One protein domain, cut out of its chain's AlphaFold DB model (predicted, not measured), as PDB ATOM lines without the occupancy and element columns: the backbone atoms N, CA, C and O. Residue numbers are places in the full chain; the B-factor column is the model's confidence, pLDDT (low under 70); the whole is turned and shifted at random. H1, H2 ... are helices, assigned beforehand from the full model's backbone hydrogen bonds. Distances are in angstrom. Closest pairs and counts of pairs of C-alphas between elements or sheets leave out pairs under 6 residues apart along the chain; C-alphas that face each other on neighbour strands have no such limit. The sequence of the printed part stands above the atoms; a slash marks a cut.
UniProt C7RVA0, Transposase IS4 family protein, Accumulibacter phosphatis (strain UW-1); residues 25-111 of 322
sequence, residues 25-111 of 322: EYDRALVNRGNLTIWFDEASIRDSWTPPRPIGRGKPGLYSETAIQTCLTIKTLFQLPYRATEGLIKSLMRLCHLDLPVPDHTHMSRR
ATOM      1  N   GLU A  25      99.280 110.766  33.158       95.62
ATOM      2  CA  GLU A  25      99.422 109.449  33.791       95.62
ATOM      3  C   GLU A  25     100.400 109.500  34.965       95.62
ATOM      4  O   GLU A  25     100.123 108.962  36.037       95.62
ATOM      5  N   TYR A  26     101.528 110.191  34.783       94.94
ATOM      6  CA  TYR A  26     102.527 110.343  35.832       94.94
ATOM      7  C   TYR A  26     101.999 111.152  37.026       94.94
ATOM      8  O   TYR A  26     102.263 110.791  38.171       94.94
ATOM      9  N   ASP A  27     101.208 112.196  36.790       96.00
ATOM     10  CA  ASP A  27     100.550 112.981  37.835       96.00
ATOM     11  C   ASP A  27      99.571 112.121  38.649       96.00
ATOM     12  O   ASP A  27      99.652 112.072  39.877       96.00
ATOM     13  N   ARG A  28      98.742 111.309  37.978       96.06
ATOM     14  CA  ARG A  28      97.892 110.314  38.657       96.06
ATOM     15  C   ARG A  28      98.713 109.332  39.492       96.06
ATOM     16  O   ARG A  28      98.316 109.002  40.609       96.06
ATOM     17  N   ALA A  29      99.858 108.880  38.982       95.38
ATOM     18  CA  ALA A  29     100.765 108.019  39.731       95.38
ATOM     19  C   ALA A  29     101.317 108.716  40.984       95.38
ATOM     20  O   ALA A  29     101.387 108.087  42.038       95.38
ATOM     21  N   LEU A  30     101.670 110.005  40.894       94.00
ATOM     22  CA  LEU A  30     102.122 110.816  42.028       94.00
ATOM     23  C   LEU A  30     101.037 110.955  43.097       94.00
ATOM     24  O   LEU A  30     101.329 110.721  44.269       94.00
ATOM     25  N   VAL A  31      99.799 111.260  42.699       94.50
ATOM     26  CA  VAL A  31      98.643 111.313  43.610       94.50
ATOM     27  C   VAL A  31      98.441 109.961  44.298       94.50
ATOM     28  O   VAL A  31      98.311 109.889  45.521       94.50
ATOM     29  N   ASN A  32      98.511 108.867  43.534       94.44
ATOM     30  CA  ASN A  32      98.335 107.517  44.058       94.44
ATOM     31  C   ASN A  32      99.411 107.095  45.063       94.44
ATOM     32  O   ASN A  32      99.145 106.209  45.864       94.44
ATOM     33  N   ARG A  33     100.586 107.733  45.127       92.75
ATOM     34  CA  ARG A  33     101.589 107.406  46.162       92.75
ATOM     35  C   ARG A  33     101.047 107.571  47.586       92.75
ATOM     36  O   ARG A  33     101.482 106.848  48.479       92.75
ATOM     37  N   GLY A  34     100.092 108.482  47.788       90.56
ATOM     38  CA  GLY A  34      99.406 108.691  49.067       90.56
ATOM     39  C   GLY A  34      98.194 107.783  49.306       90.56
ATOM     40  O   GLY A  34      97.613 107.830  50.388       90.56
ATOM     41  N   ASN A  35      97.795 106.962  48.329       92.81
ATOM     42  CA  ASN A  35      96.639 106.084  48.459       92.81
ATOM     43  C   ASN A  35      96.970 104.893  49.374       92.81
ATOM     44  O   ASN A  35      97.762 104.018  49.027       92.81
ATOM     45  N   LEU A  36      96.330 104.855  50.544       90.38
ATOM     46  CA  LEU A  36      96.558 103.842  51.576       90.38
ATOM     47  C   LEU A  36      96.244 102.417  51.120       90.38
ATOM     48  O   LEU A  36      96.901 101.499  51.593       90.38
ATOM     49  N   THR A  37      95.312 102.231  50.185       90.25
ATOM     50  CA  THR A  37      94.919 100.894  49.694       90.25
ATOM     51  C   THR A  37      96.047 100.166  48.957       90.25
ATOM     52  O   THR A  37      96.056  98.946  48.905       90.25
ATOM     53  N   ILE A  38      97.048 100.897  48.453       91.25
ATOM     54  CA  ILE A  38      98.249 100.310  47.832       91.25
ATOM     55  C   ILE A  38      99.174  99.708  48.894       91.25
ATOM     56  O   ILE A  38      99.840  98.704  48.659       91.25
ATOM     57  N   TRP A  39      99.237 100.343  50.064       91.44
ATOM     58  CA  TRP A  39     100.137  99.967  51.157       91.44
ATOM     59  C   TRP A  39      99.459  99.068  52.191       91.44
ATOM     60  O   TRP A  39     100.140  98.442  52.994       91.44
ATOM     61  N   PHE A  40      98.128  99.041  52.185       92.06
ATOM     62  CA  PHE A  40      97.259  98.283  53.070       92.06
ATOM     63  C   PHE A  40      96.174  97.617  52.214       92.06
ATOM     64  O   PHE A  40      95.033  98.073  52.166       92.06
ATOM     65  N   ASP A  41      96.563  96.572  51.482       89.56
ATOM     66  CA  ASP A  41      95.632  95.792  50.667       89.56
ATOM     67  C   ASP A  41      94.814  94.850  51.558       89.56
ATOM     68  O   ASP A  41      95.362  93.942  52.188       89.56
ATOM     69  N   GLU A  42      93.502  95.076  51.628       87.38
ATOM     70  CA  GLU A  42      92.609  94.363  52.545       87.38
ATOM     71  C   GLU A  42      92.626  92.847  52.305       87.38
ATOM     72  O   GLU A  42      92.694  92.077  53.265       87.38
ATOM     73  N   ALA A  43      92.607  92.421  51.038       86.31
ATOM     74  CA  ALA A  43      92.585  91.009  50.671       86.31
ATOM     75  C   ALA A  43      93.882  90.311  51.104       86.31
ATOM     76  O   ALA A  43      93.846  89.337  51.859       86.31
ATOM     77  N   SER A  44      95.038  90.868  50.729       85.75
ATOM     78  CA  SER A  44      96.339  90.329  51.140       85.75
ATOM     79  C   SER A  44      96.511  90.312  52.658       85.75
ATOM     80  O   SER A  44      97.083  89.369  53.209       85.75
ATOM     81  N   ILE A  45      96.024  91.341  53.355       89.69
ATOM     82  CA  ILE A  45      96.080  91.404  54.816       89.69
ATOM     83  C   ILE A  45      95.228  90.295  55.423       89.69
ATOM     84  O   ILE A  45      95.729  89.557  56.266       89.69
ATOM     85  N   ARG A  46      93.984  90.122  54.978       88.19
ATOM     86  CA  ARG A  46      93.082  89.089  55.502       88.19
ATOM     87  C   ARG A  46      93.720  87.698  55.480       88.19
ATOM     88  O   ARG A  46      93.658  86.992  56.486       88.19
ATOM     89  N   ASP A  47      94.401  87.366  54.389       87.56
ATOM     90  CA  ASP A  47      94.944  86.026  54.172       87.56
ATOM     91  C   ASP A  47      96.362  85.839  54.729       87.56
ATOM     92  O   ASP A  47      96.740  84.738  55.127       87.56
ATOM     93  N   SER A  48      97.166  86.908  54.779       90.06
ATOM     94  CA  SER A  48      98.602  86.814  55.081       90.06
ATOM     95  C   SER A  48      99.025  87.476  56.388       90.06
ATOM     96  O   SER A  48     100.220  87.508  56.673       90.06
ATOM     97  N   TRP A  49      98.119  88.038  57.194       92.12
ATOM     98  CA  TRP A  49      98.507  88.769  58.411       92.12
ATOM     99  C   TRP A  49      99.058  87.874  59.523       92.12
ATOM    100  O   TRP A  49      99.995  88.245  60.238       92.12
ATOM    101  N   THR A  50      98.499  86.672  59.659       88.88
ATOM    102  CA  THR A  50      98.962  85.671  60.624       88.88
ATOM    103  C   THR A  50      99.832  84.631  59.916       88.88
ATOM    104  O   THR A  50      99.562  84.282  58.769       88.88
ATOM    105  N   PRO A  51     100.932  84.170  60.534       85.06
ATOM    106  CA  PRO A  51     101.797  83.188  59.905       85.06
ATOM    107  C   PRO A  51     101.112  81.814  59.874       85.06
ATOM    108  O   PRO A  51     100.346  81.486  60.789       85.06
ATOM    109  N   PRO A  52     101.427  80.975  58.872       79.25
ATOM    110  CA  PRO A  52     100.922  79.614  58.824       79.25
ATOM    111  C   PRO A  52     101.403  78.814  60.037       79.25
ATOM    112  O   PRO A  52     102.392  79.149  60.702       79.25
ATOM    113  N   ARG A  53     100.701  77.717  60.326       76.50
ATOM    114  CA  ARG A  53     101.091  76.831  61.418       76.50
ATOM    115  C   ARG A  53     102.488  76.248  61.148       76.50
ATOM    116  O   ARG A  53     102.706  75.744  60.049       76.50
ATOM    117  N   PRO A  54     103.421  76.293  62.119       74.38
ATOM    118  CA  PRO A  54     104.747  75.715  61.940       74.38
ATOM    119  C   PRO A  54     104.659  74.224  61.605       74.38
ATOM    120  O   PRO A  54     103.818  73.512  62.161       74.38
ATOM    121  N   ILE A  55     105.557  73.740  60.745       71.88
ATOM    122  CA  ILE A  55     105.731  72.304  60.513       71.88
ATOM    123  C   ILE A  55     106.460  71.735  61.740       71.88
ATOM    124  O   ILE A  55     107.670  71.892  61.878       71.88
ATOM    125  N   GLY A  56     105.714  71.136  62.675       72.88
ATOM    126  CA  GLY A  56     106.245  70.533  63.906       72.88
ATOM    127  C   GLY A  56     105.596  71.049  65.196       72.88
ATOM    128  O   GLY A  56     104.479  71.569  65.198       72.88
ATOM    129  N   ARG A  57     106.288  70.877  66.333       54.84
ATOM    130  CA  ARG A  57     105.840  71.395  67.637       54.84
ATOM    131  C   ARG A  57     106.182  72.882  67.755       54.84
ATOM    132  O   ARG A  57     107.347  73.253  67.742       54.84
ATOM    133  N   GLY A  58     105.161  73.717  67.930       57.44
ATOM    134  CA  GLY A  58     105.313  75.148  68.180       57.44
ATOM    135  C   GLY A  58     103.993  75.894  67.999       57.44
ATOM    136  O   GLY A  58     103.124  75.461  67.240       57.44
ATOM    137  N   LYS A  59     103.824  77.015  68.704       60.69
ATOM    138  CA  LYS A  59     102.714  77.941  68.452       60.69
ATOM    139  C   LYS A  59     103.081  78.798  67.232       60.69
ATOM    140  O   LYS A  59     104.208  79.295  67.201       60.69
ATOM    141  N   PRO A  60     102.180  78.992  66.250       65.62
ATOM    142  CA  PRO A  60     102.401  79.982  65.203       65.62
ATOM    143  C   PRO A  60     102.715  81.340  65.837       65.62
ATOM    144  O   PRO A  60     102.153  81.689  66.881       65.62
ATOM    145  N   GLY A  61     103.620  82.105  65.224       70.69
ATOM    146  CA  GLY A  61     103.808  83.503  65.613       70.69
ATOM    147  C   GLY A  61     102.481  84.269  65.536       70.69
ATOM    148  O   GLY A  61     101.550  83.853  64.856       70.69
ATOM    149  N   LEU A  62     102.365  85.400  66.230       80.38
ATOM    150  CA  LEU A  62     101.139  86.211  66.161       80.38
ATOM    151  C   LEU A  62     101.028  86.999  64.847       80.38
ATOM    152  O   LEU A  62      99.927  87.320  64.420       80.38
ATOM    153  N   TYR A  63     102.167  87.294  64.212       90.06
ATOM    154  CA  TYR A  63     102.253  88.181  63.052       90.06
ATOM    155  C   TYR A  63     103.251  87.643  62.032       90.06
ATOM    156  O   TYR A  63     104.391  87.302  62.388       90.06
ATOM    157  N   SER A  64     102.821  87.590  60.774       92.38
ATOM    158  CA  SER A  64     103.659  87.216  59.638       92.38
ATOM    159  C   SER A  64     104.700  88.298  59.326       92.38
ATOM    160  O   SER A  64     104.645  89.418  59.839       92.38
ATOM    161  N   GLU A  65     105.664  87.982  58.461       92.56
ATOM    162  CA  GLU A  65     106.580  88.996  57.925       92.56
ATOM    163  C   GLU A  65     105.846  90.057  57.105       92.56
ATOM    164  O   GLU A  65     106.153  91.238  57.243       92.56
ATOM    165  N   THR A  66     104.825  89.663  56.336       92.88
ATOM    166  CA  THR A  66     103.971  90.581  55.568       92.88
ATOM    167  C   THR A  66     103.301  91.606  56.480       92.88
ATOM    168  O   THR A  66     103.322  92.798  56.174       92.88
ATOM    169  N   ALA A  67     102.776  91.184  57.637       94.25
ATOM    170  CA  ALA A  67     102.169  92.094  58.610       94.25
ATOM    171  C   ALA A  67     103.183  93.111  59.151       94.25
ATOM    172  O   ALA A  67     102.935  94.318  59.152       94.25
ATOM    173  N   ILE A  68     104.362  92.639  59.572       95.88
ATOM    174  CA  ILE A  68     105.412  93.520  60.095       95.88
ATOM    175  C   ILE A  68     105.913  94.473  59.006       95.88
ATOM    176  O   ILE A  68     106.002  95.675  59.252       95.88
ATOM    177  N   GLN A  69     106.199  93.975  57.802       96.69
ATOM    178  CA  GLN A  69     106.652  94.801  56.689       96.69
ATOM    179  C   GLN A  69     105.605  95.849  56.300       96.69
ATOM    180  O   GLN A  69     105.977  96.996  56.068       96.69
ATOM    181  N   THR A  70     104.314  95.506  56.297       96.06
ATOM    182  CA  THR A  70     103.211  96.449  56.044       96.06
ATOM    183  C   THR A  70     103.223  97.592  57.061       96.06
ATOM    184  O   THR A  70     103.263  98.768  56.689       96.06
ATOM    185  N   CYS A  71     103.306  97.267  58.355       96.69
ATOM    186  CA  CYS A  71     103.410  98.268  59.416       96.69
ATOM    187  C   CYS A  71     104.649  99.164  59.256       96.69
ATOM    188  O   CYS A  71     104.557 100.384  59.398       96.69
ATOM    189  N   LEU A  72     105.815  98.582  58.946       97.00
ATOM    190  CA  LEU A  72     107.054  99.341  58.743       97.00
ATOM    191  C   LEU A  72     107.024 100.187  57.468       97.00
ATOM    192  O   LEU A  72     107.603 101.274  57.453       97.00
ATOM    193  N   THR A  73     106.331  99.725  56.432       96.88
ATOM    194  CA  THR A  73     106.113 100.460  55.183       96.88
ATOM    195  C   THR A  73     105.289 101.709  55.456       96.88
ATOM    196  O   THR A  73     105.757 102.805  55.170       96.88
ATOM    197  N   ILE A  74     104.142 101.583  56.130       96.25
ATOM    198  CA  ILE A  74     103.297 102.724  56.521       96.25
ATOM    199  C   ILE A  74     104.058 103.672  57.452       96.25
ATOM    200  O   ILE A  74     104.068 104.887  57.240       96.25
ATOM    201  N   LYS A  75     104.772 103.130  58.447       95.50
ATOM    202  CA  LYS A  75     105.636 103.922  59.330       95.50
ATOM    203  C   LYS A  75     106.636 104.765  58.531       95.50
ATOM    204  O   LYS A  75     106.838 105.934  58.842       95.50
ATOM    205  N   THR A  76     107.304 104.156  57.557       95.12
ATOM    206  CA  THR A  76     108.380 104.787  56.782       95.12
ATOM    207  C   THR A  76     107.816 105.774  55.766       95.12
ATOM    208  O   THR A  76     108.321 106.885  55.656       95.12
ATOM    209  N   LEU A  77     106.729 105.423  55.085       94.31
ATOM    210  CA  LEU A  77     106.058 106.279  54.113       94.31
ATOM    211  C   LEU A  77     105.578 107.594  54.746       94.31
ATOM    212  O   LEU A  77     105.841 108.664  54.208       94.31
ATOM    213  N   PHE A  78     104.944 107.515  55.918       92.81
ATOM    214  CA  PHE A  78     104.402 108.680  56.629       92.81
ATOM    215  C   PHE A  78     105.338 109.241  57.709       92.81
ATOM    216  O   PHE A  78     104.935 110.113  58.476       92.81
ATOM    217  N   GLN A  79     106.578 108.747  57.795       91.94
ATOM    218  CA  GLN A  79     107.590 109.201  58.762       91.94
ATOM    219  C   GLN A  79     107.103 109.166  60.226       91.94
ATOM    220  O   GLN A  79     107.428 110.030  61.042       91.94
ATOM    221  N   LEU A  80     106.317 108.148  60.583       93.56
ATOM    222  CA  LEU A  80     105.692 108.041  61.897       93.56
ATOM    223  C   LEU A  80     106.628 107.398  62.938       93.56
ATOM    224  O   LEU A  80     107.435 106.510  62.625       93.56
ATOM    225  N   PRO A  81     106.496 107.763  64.227       93.75
ATOM    226  CA  PRO A  81     107.016 106.949  65.318       93.75
ATOM    227  C   PRO A  81     106.190 105.659  65.470       93.75
ATOM    228  O   PRO A  81     105.016 105.597  65.100       93.75
ATOM    229  N   TYR A  82     106.775 104.626  66.089       95.00
ATOM    230  CA  TYR A  82     106.115 103.320  66.241       95.00
ATOM    231  C   TYR A  82     104.756 103.391  66.961       95.00
ATOM    232  O   TYR A  82     103.832 102.686  66.576       95.00
ATOM    233  N   ARG A  83     104.603 104.259  67.972       96.88
ATOM    234  CA  ARG A  83     103.329 104.413  68.705       96.88
ATOM    235  C   ARG A  83     102.219 105.020  67.849       96.88
ATOM    236  O   ARG A  83     101.091 104.549  67.895       96.88
ATOM    237  N   ALA A  84     102.545 106.029  67.041       97.56
ATOM    238  CA  ALA A  84     101.583 106.597  66.099       97.56
ATOM    239  C   ALA A  84     101.229 105.587  64.999       97.56
ATOM    240  O   ALA A  84     100.070 105.480  64.617       97.56
ATOM    241  N   THR A  85     102.211 104.791  64.558       97.44
ATOM    242  CA  THR A  85     101.984 103.688  63.610       97.44
ATOM    243  C   THR A  85     100.999 102.673  64.184       97.44
ATOM    244  O   THR A  85     100.044 102.316  63.512       97.44
ATOM    245  N   GLU A  86     101.170 102.257  65.442       97.62
ATOM    246  CA  GLU A  86     100.244 101.338  66.117       97.62
ATOM    247  C   GLU A  86      98.804 101.875  66.107       97.62
ATOM    248  O   GLU A  86      97.875 101.154  65.745       97.62
ATOM    249  N   GLY A  87      98.621 103.153  66.455       97.69
ATOM    250  CA  GLY A  87      97.315 103.812  66.416       97.69
ATOM    251  C   GLY A  87      96.713 103.870  65.009       97.69
ATOM    252  O   GLY A  87      95.533 103.565  64.839       97.69
ATOM    253  N   LEU A  88      97.524 104.202  64.000       97.06
ATOM    254  CA  LEU A  88      97.092 104.257  62.603       97.06
ATOM    255  C   LEU A  88      96.661 102.878  62.095       97.06
ATOM    256  O   LEU A  88      95.561 102.752  61.568       97.06
ATOM    257  N   ILE A  89      97.466 101.835  62.313       96.81
ATOM    258  CA  ILE A  89      97.131 100.469  61.883       96.81
ATOM    259  C   ILE A  89      95.862  99.974  62.587       96.81
ATOM    260  O   ILE A  89      94.979  99.434  61.928       96.81
ATOM    261  N   LYS A  90      95.701 100.227  63.896       96.38
ATOM    262  CA  LYS A  90      94.447  99.934  64.619       96.38
ATOM    263  C   LYS A  90      93.244 100.650  64.005       96.38
ATOM    264  O   LYS A  90      92.160 100.079  63.930       96.38
ATOM    265  N   SER A  91      93.419 101.897  63.568       96.12
ATOM    266  CA  SER A  91      92.360 102.637  62.884       96.12
ATOM    267  C   SER A  91      92.016 102.019  61.530       96.12
ATOM    268  O   SER A  91      90.836 101.841  61.247       96.12
ATOM    269  N   LEU A  92      93.020 101.656  60.726       94.81
ATOM    270  CA  LEU A  92      92.819 101.032  59.415       94.81
ATOM    271  C   LEU A  92      92.118  99.679  59.529       94.81
ATOM    272  O   LEU A  92      91.157  99.448  58.804       94.81
ATOM    273  N   MET A  93      92.516  98.837  60.487       94.94
ATOM    274  CA  MET A  93      91.843  97.561  60.753       94.94
ATOM    275  C   MET A  93      90.350  97.752  61.045       94.94
ATOM    276  O   MET A  93      89.520  97.059  60.466       94.94
ATOM    277  N   ARG A  94      89.988  98.740  61.880       95.00
ATOM    278  CA  ARG A  94      88.576  99.049  62.168       95.00
ATOM    279  C   ARG A  94      87.825  99.569  60.945       95.00
ATOM    280  O   ARG A  94      86.696  99.148  60.724       95.00
ATOM    281  N   LEU A  95      88.436 100.470  60.175       94.19
ATOM    282  CA  LEU A  95      87.820 101.051  58.975       94.19
ATOM    283  C   LEU A  95      87.618 100.016  57.860       94.19
ATOM    284  O   LEU A  95      86.649 100.120  57.122       94.19
ATOM    285  N   CYS A  96      88.498  99.016  57.766       93.44
ATOM    286  CA  CYS A  96      88.398  97.926  56.792       93.44
ATOM    287  C   CYS A  96      87.646  96.700  57.342       93.44
ATOM    288  O   CYS A  96      87.652  95.647  56.716       93.44
ATOM    289  N   HIS A  97      87.040  96.796  58.532       93.44
ATOM    290  CA  HIS A  97      86.326  95.687  59.178       93.44
ATOM    291  C   HIS A  97      87.157  94.389  59.286       93.44
ATOM    292  O   HIS A  97      86.659  93.277  59.091       93.44
ATOM    293  N   LEU A  98      88.445  94.533  59.603       92.12
ATOM    294  CA  LEU A  98      89.380  93.433  59.814       92.12
ATOM    295  C   LEU A  98      89.532  93.157  61.311       92.12
ATOM    296  O   LEU A  98      90.151  93.939  62.035       92.12
ATOM    297  N   ASP A  99      89.008  92.021  61.771       89.19
ATOM    298  CA  ASP A  99      89.173  91.551  63.154       89.19
ATOM    299  C   ASP A  99      90.498  90.790  63.329       89.19
ATOM    300  O   ASP A  99      90.551  89.599  63.634       89.19
ATOM    301  N   LEU A 100      91.600  91.480  63.028       90.94
ATOM    302  CA  LEU A 100      92.953  90.943  63.112       90.94
ATOM    303  C   LEU A 100      93.739  91.648  64.224       90.94
ATOM    304  O   LEU A 100      93.630  92.868  64.391       90.94
ATOM    305  N   PRO A 101      94.583  90.920  64.980       91.38
ATOM    306  CA  PRO A 101      95.400  91.536  66.016       91.38
ATOM    307  C   PRO A 101      96.399  92.517  65.390       91.38
ATOM    308  O   PRO A 101      96.954  92.253  64.328       91.38
ATOM    309  N   VAL A 102      96.690  93.635  66.058       93.50
ATOM    310  CA  VAL A 102      97.686  94.614  65.588       93.50
ATOM    311  C   VAL A 102      98.953  94.522  66.438       93.50
ATOM    312  O   VAL A 102      98.848  94.621  67.664       93.50
ATOM    313  N   PRO A 103     100.151  94.395  65.829       93.94
ATOM    314  CA  PRO A 103     101.403  94.434  66.574       93.94
ATOM    315  C   PRO A 103     101.543  95.748  67.347       93.94
ATOM    316  O   PRO A 103     101.431  96.830  66.770       93.94
ATOM    317  N   ASP A 104     101.842  95.669  68.643       95.12
ATOM    318  CA  ASP A 104     102.175  96.865  69.413       95.12
ATOM    319  C   ASP A 104     103.532  97.456  68.982       95.12
ATOM    320  O   ASP A 104     104.370  96.808  68.343       95.12
ATOM    321  N   HIS A 105     103.772  98.714  69.342       94.25
ATOM    322  CA  HIS A 105     104.999  99.437  69.005       94.25
ATOM    323  C   HIS A 105     106.290  98.759  69.490       94.25
ATOM    324  O   HIS A 105     107.340  98.920  68.860       94.25
ATOM    325  N   THR A 106     106.236  98.002  70.586       93.00
ATOM    326  CA  THR A 106     107.393  97.273  71.115       93.00
ATOM    327  C   THR A 106     107.678  96.042  70.261       93.00
ATOM    328  O   THR A 106     108.833  95.803  69.900       93.00
ATOM    329  N   HIS A 107     106.640  95.299  69.881       93.69
ATOM    330  CA  HIS A 107     106.731  94.152  68.987       93.69
ATOM    331  C   HIS A 107     107.239  94.574  67.606       93.69
ATOM    332  O   HIS A 107     108.209  93.995  67.116       93.69
ATOM    333  N   MET A 108     106.661  95.635  67.024       94.81
ATOM    334  CA  MET A 108     107.127  96.208  65.756       94.81
ATOM    335  C   MET A 108     108.606  96.583  65.825       94.81
ATOM    336  O   MET A 108     109.387  96.184  64.966       94.81
ATOM    337  N   SER A 109     109.022  97.304  66.873       92.81
ATOM    338  CA  SER A 109     110.419  97.716  67.007       92.81
ATOM    339  C   SER A 109     111.379  96.538  67.180       92.81
ATOM    340  O   SER A 109     112.532  96.663  66.767       92.81
ATOM    341  N   ARG A 110     110.968  95.442  67.829       92.38
ATOM    342  CA  ARG A 110     111.797  94.236  67.978       92.38
ATOM    343  C   ARG A 110     111.949  93.529  66.634       92.38
ATOM    344  O   ARG A 110     113.073  93.421  66.151       92.38
ATOM    345  N   ARG A 111     110.824  93.194  65.995       94.19
ATOM    346  CA  ARG A 111     110.786  92.498  64.700       94.19
ATOM    347  C   ARG A 111     111.428  93.295  63.568       94.19
ATOM    348  O   ARG A 111     111.980  92.693  62.659       94.19
TER     349      ARG A 111
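What this domain is: This is residues 25 to 111 of the 322 residues of the protein "Transposase IS4 family protein" of Accumulibacter phosphatis (strain UW-1) (UniProt C7RVA0). H5, the longest helix, and H6 pack crosswise on H4, the core of a small helical body that H2 and H3 complete; H1 sticks out at one end, loop residues 54 to 59 at the other. The 87 printed residues have six named helices, H1 to H6, class all helix. The whole is only just compact, close to loose: radius of gyration of the C-alphas 14.2 A, spans 51 by 25 by 22 A.

How they stand to each other: H5, residues 82 to 95, touches residues 71 to 75 alone of H4, residues 65 to 77; the closest C-alphas, Thr 85 and Lys 75, are 5.6 A apart. H6, residues 105 to 111, touches H4 at a steep tilt of 61 degrees, closest C-alphas Met 108 and Ile 68, 6.5 A. H3, residues 42 to 48, forms a helical hairpin with H4, closest C-alphas Ser 48 and Thr 66, 6.6 A. H2, residues 36 to 39, only just touches H4, with 3 pairs of C-alphas within 8 A, the closest Trp 39 and Thr 70, 6.8 A. H1, residues 25 to 32, touches no helix. Every O i to N i+4 pair inside H1, H3, H4, H5 and H6 is within hydrogen-bond range; H2 is too short for such a pair.

Where its parts are: H5 measures 19.8 A, H4 17.7 A. H1 begins at C-alpha 25 (99.422, 109.449, 33.791); H6 ends at C-alpha 111 (110.786, 92.498, 64.700).

The domain as a whole: The printed part has no cut. Residues 49 to 64 make the long link; pLDDT is under 70 at 57 to 60.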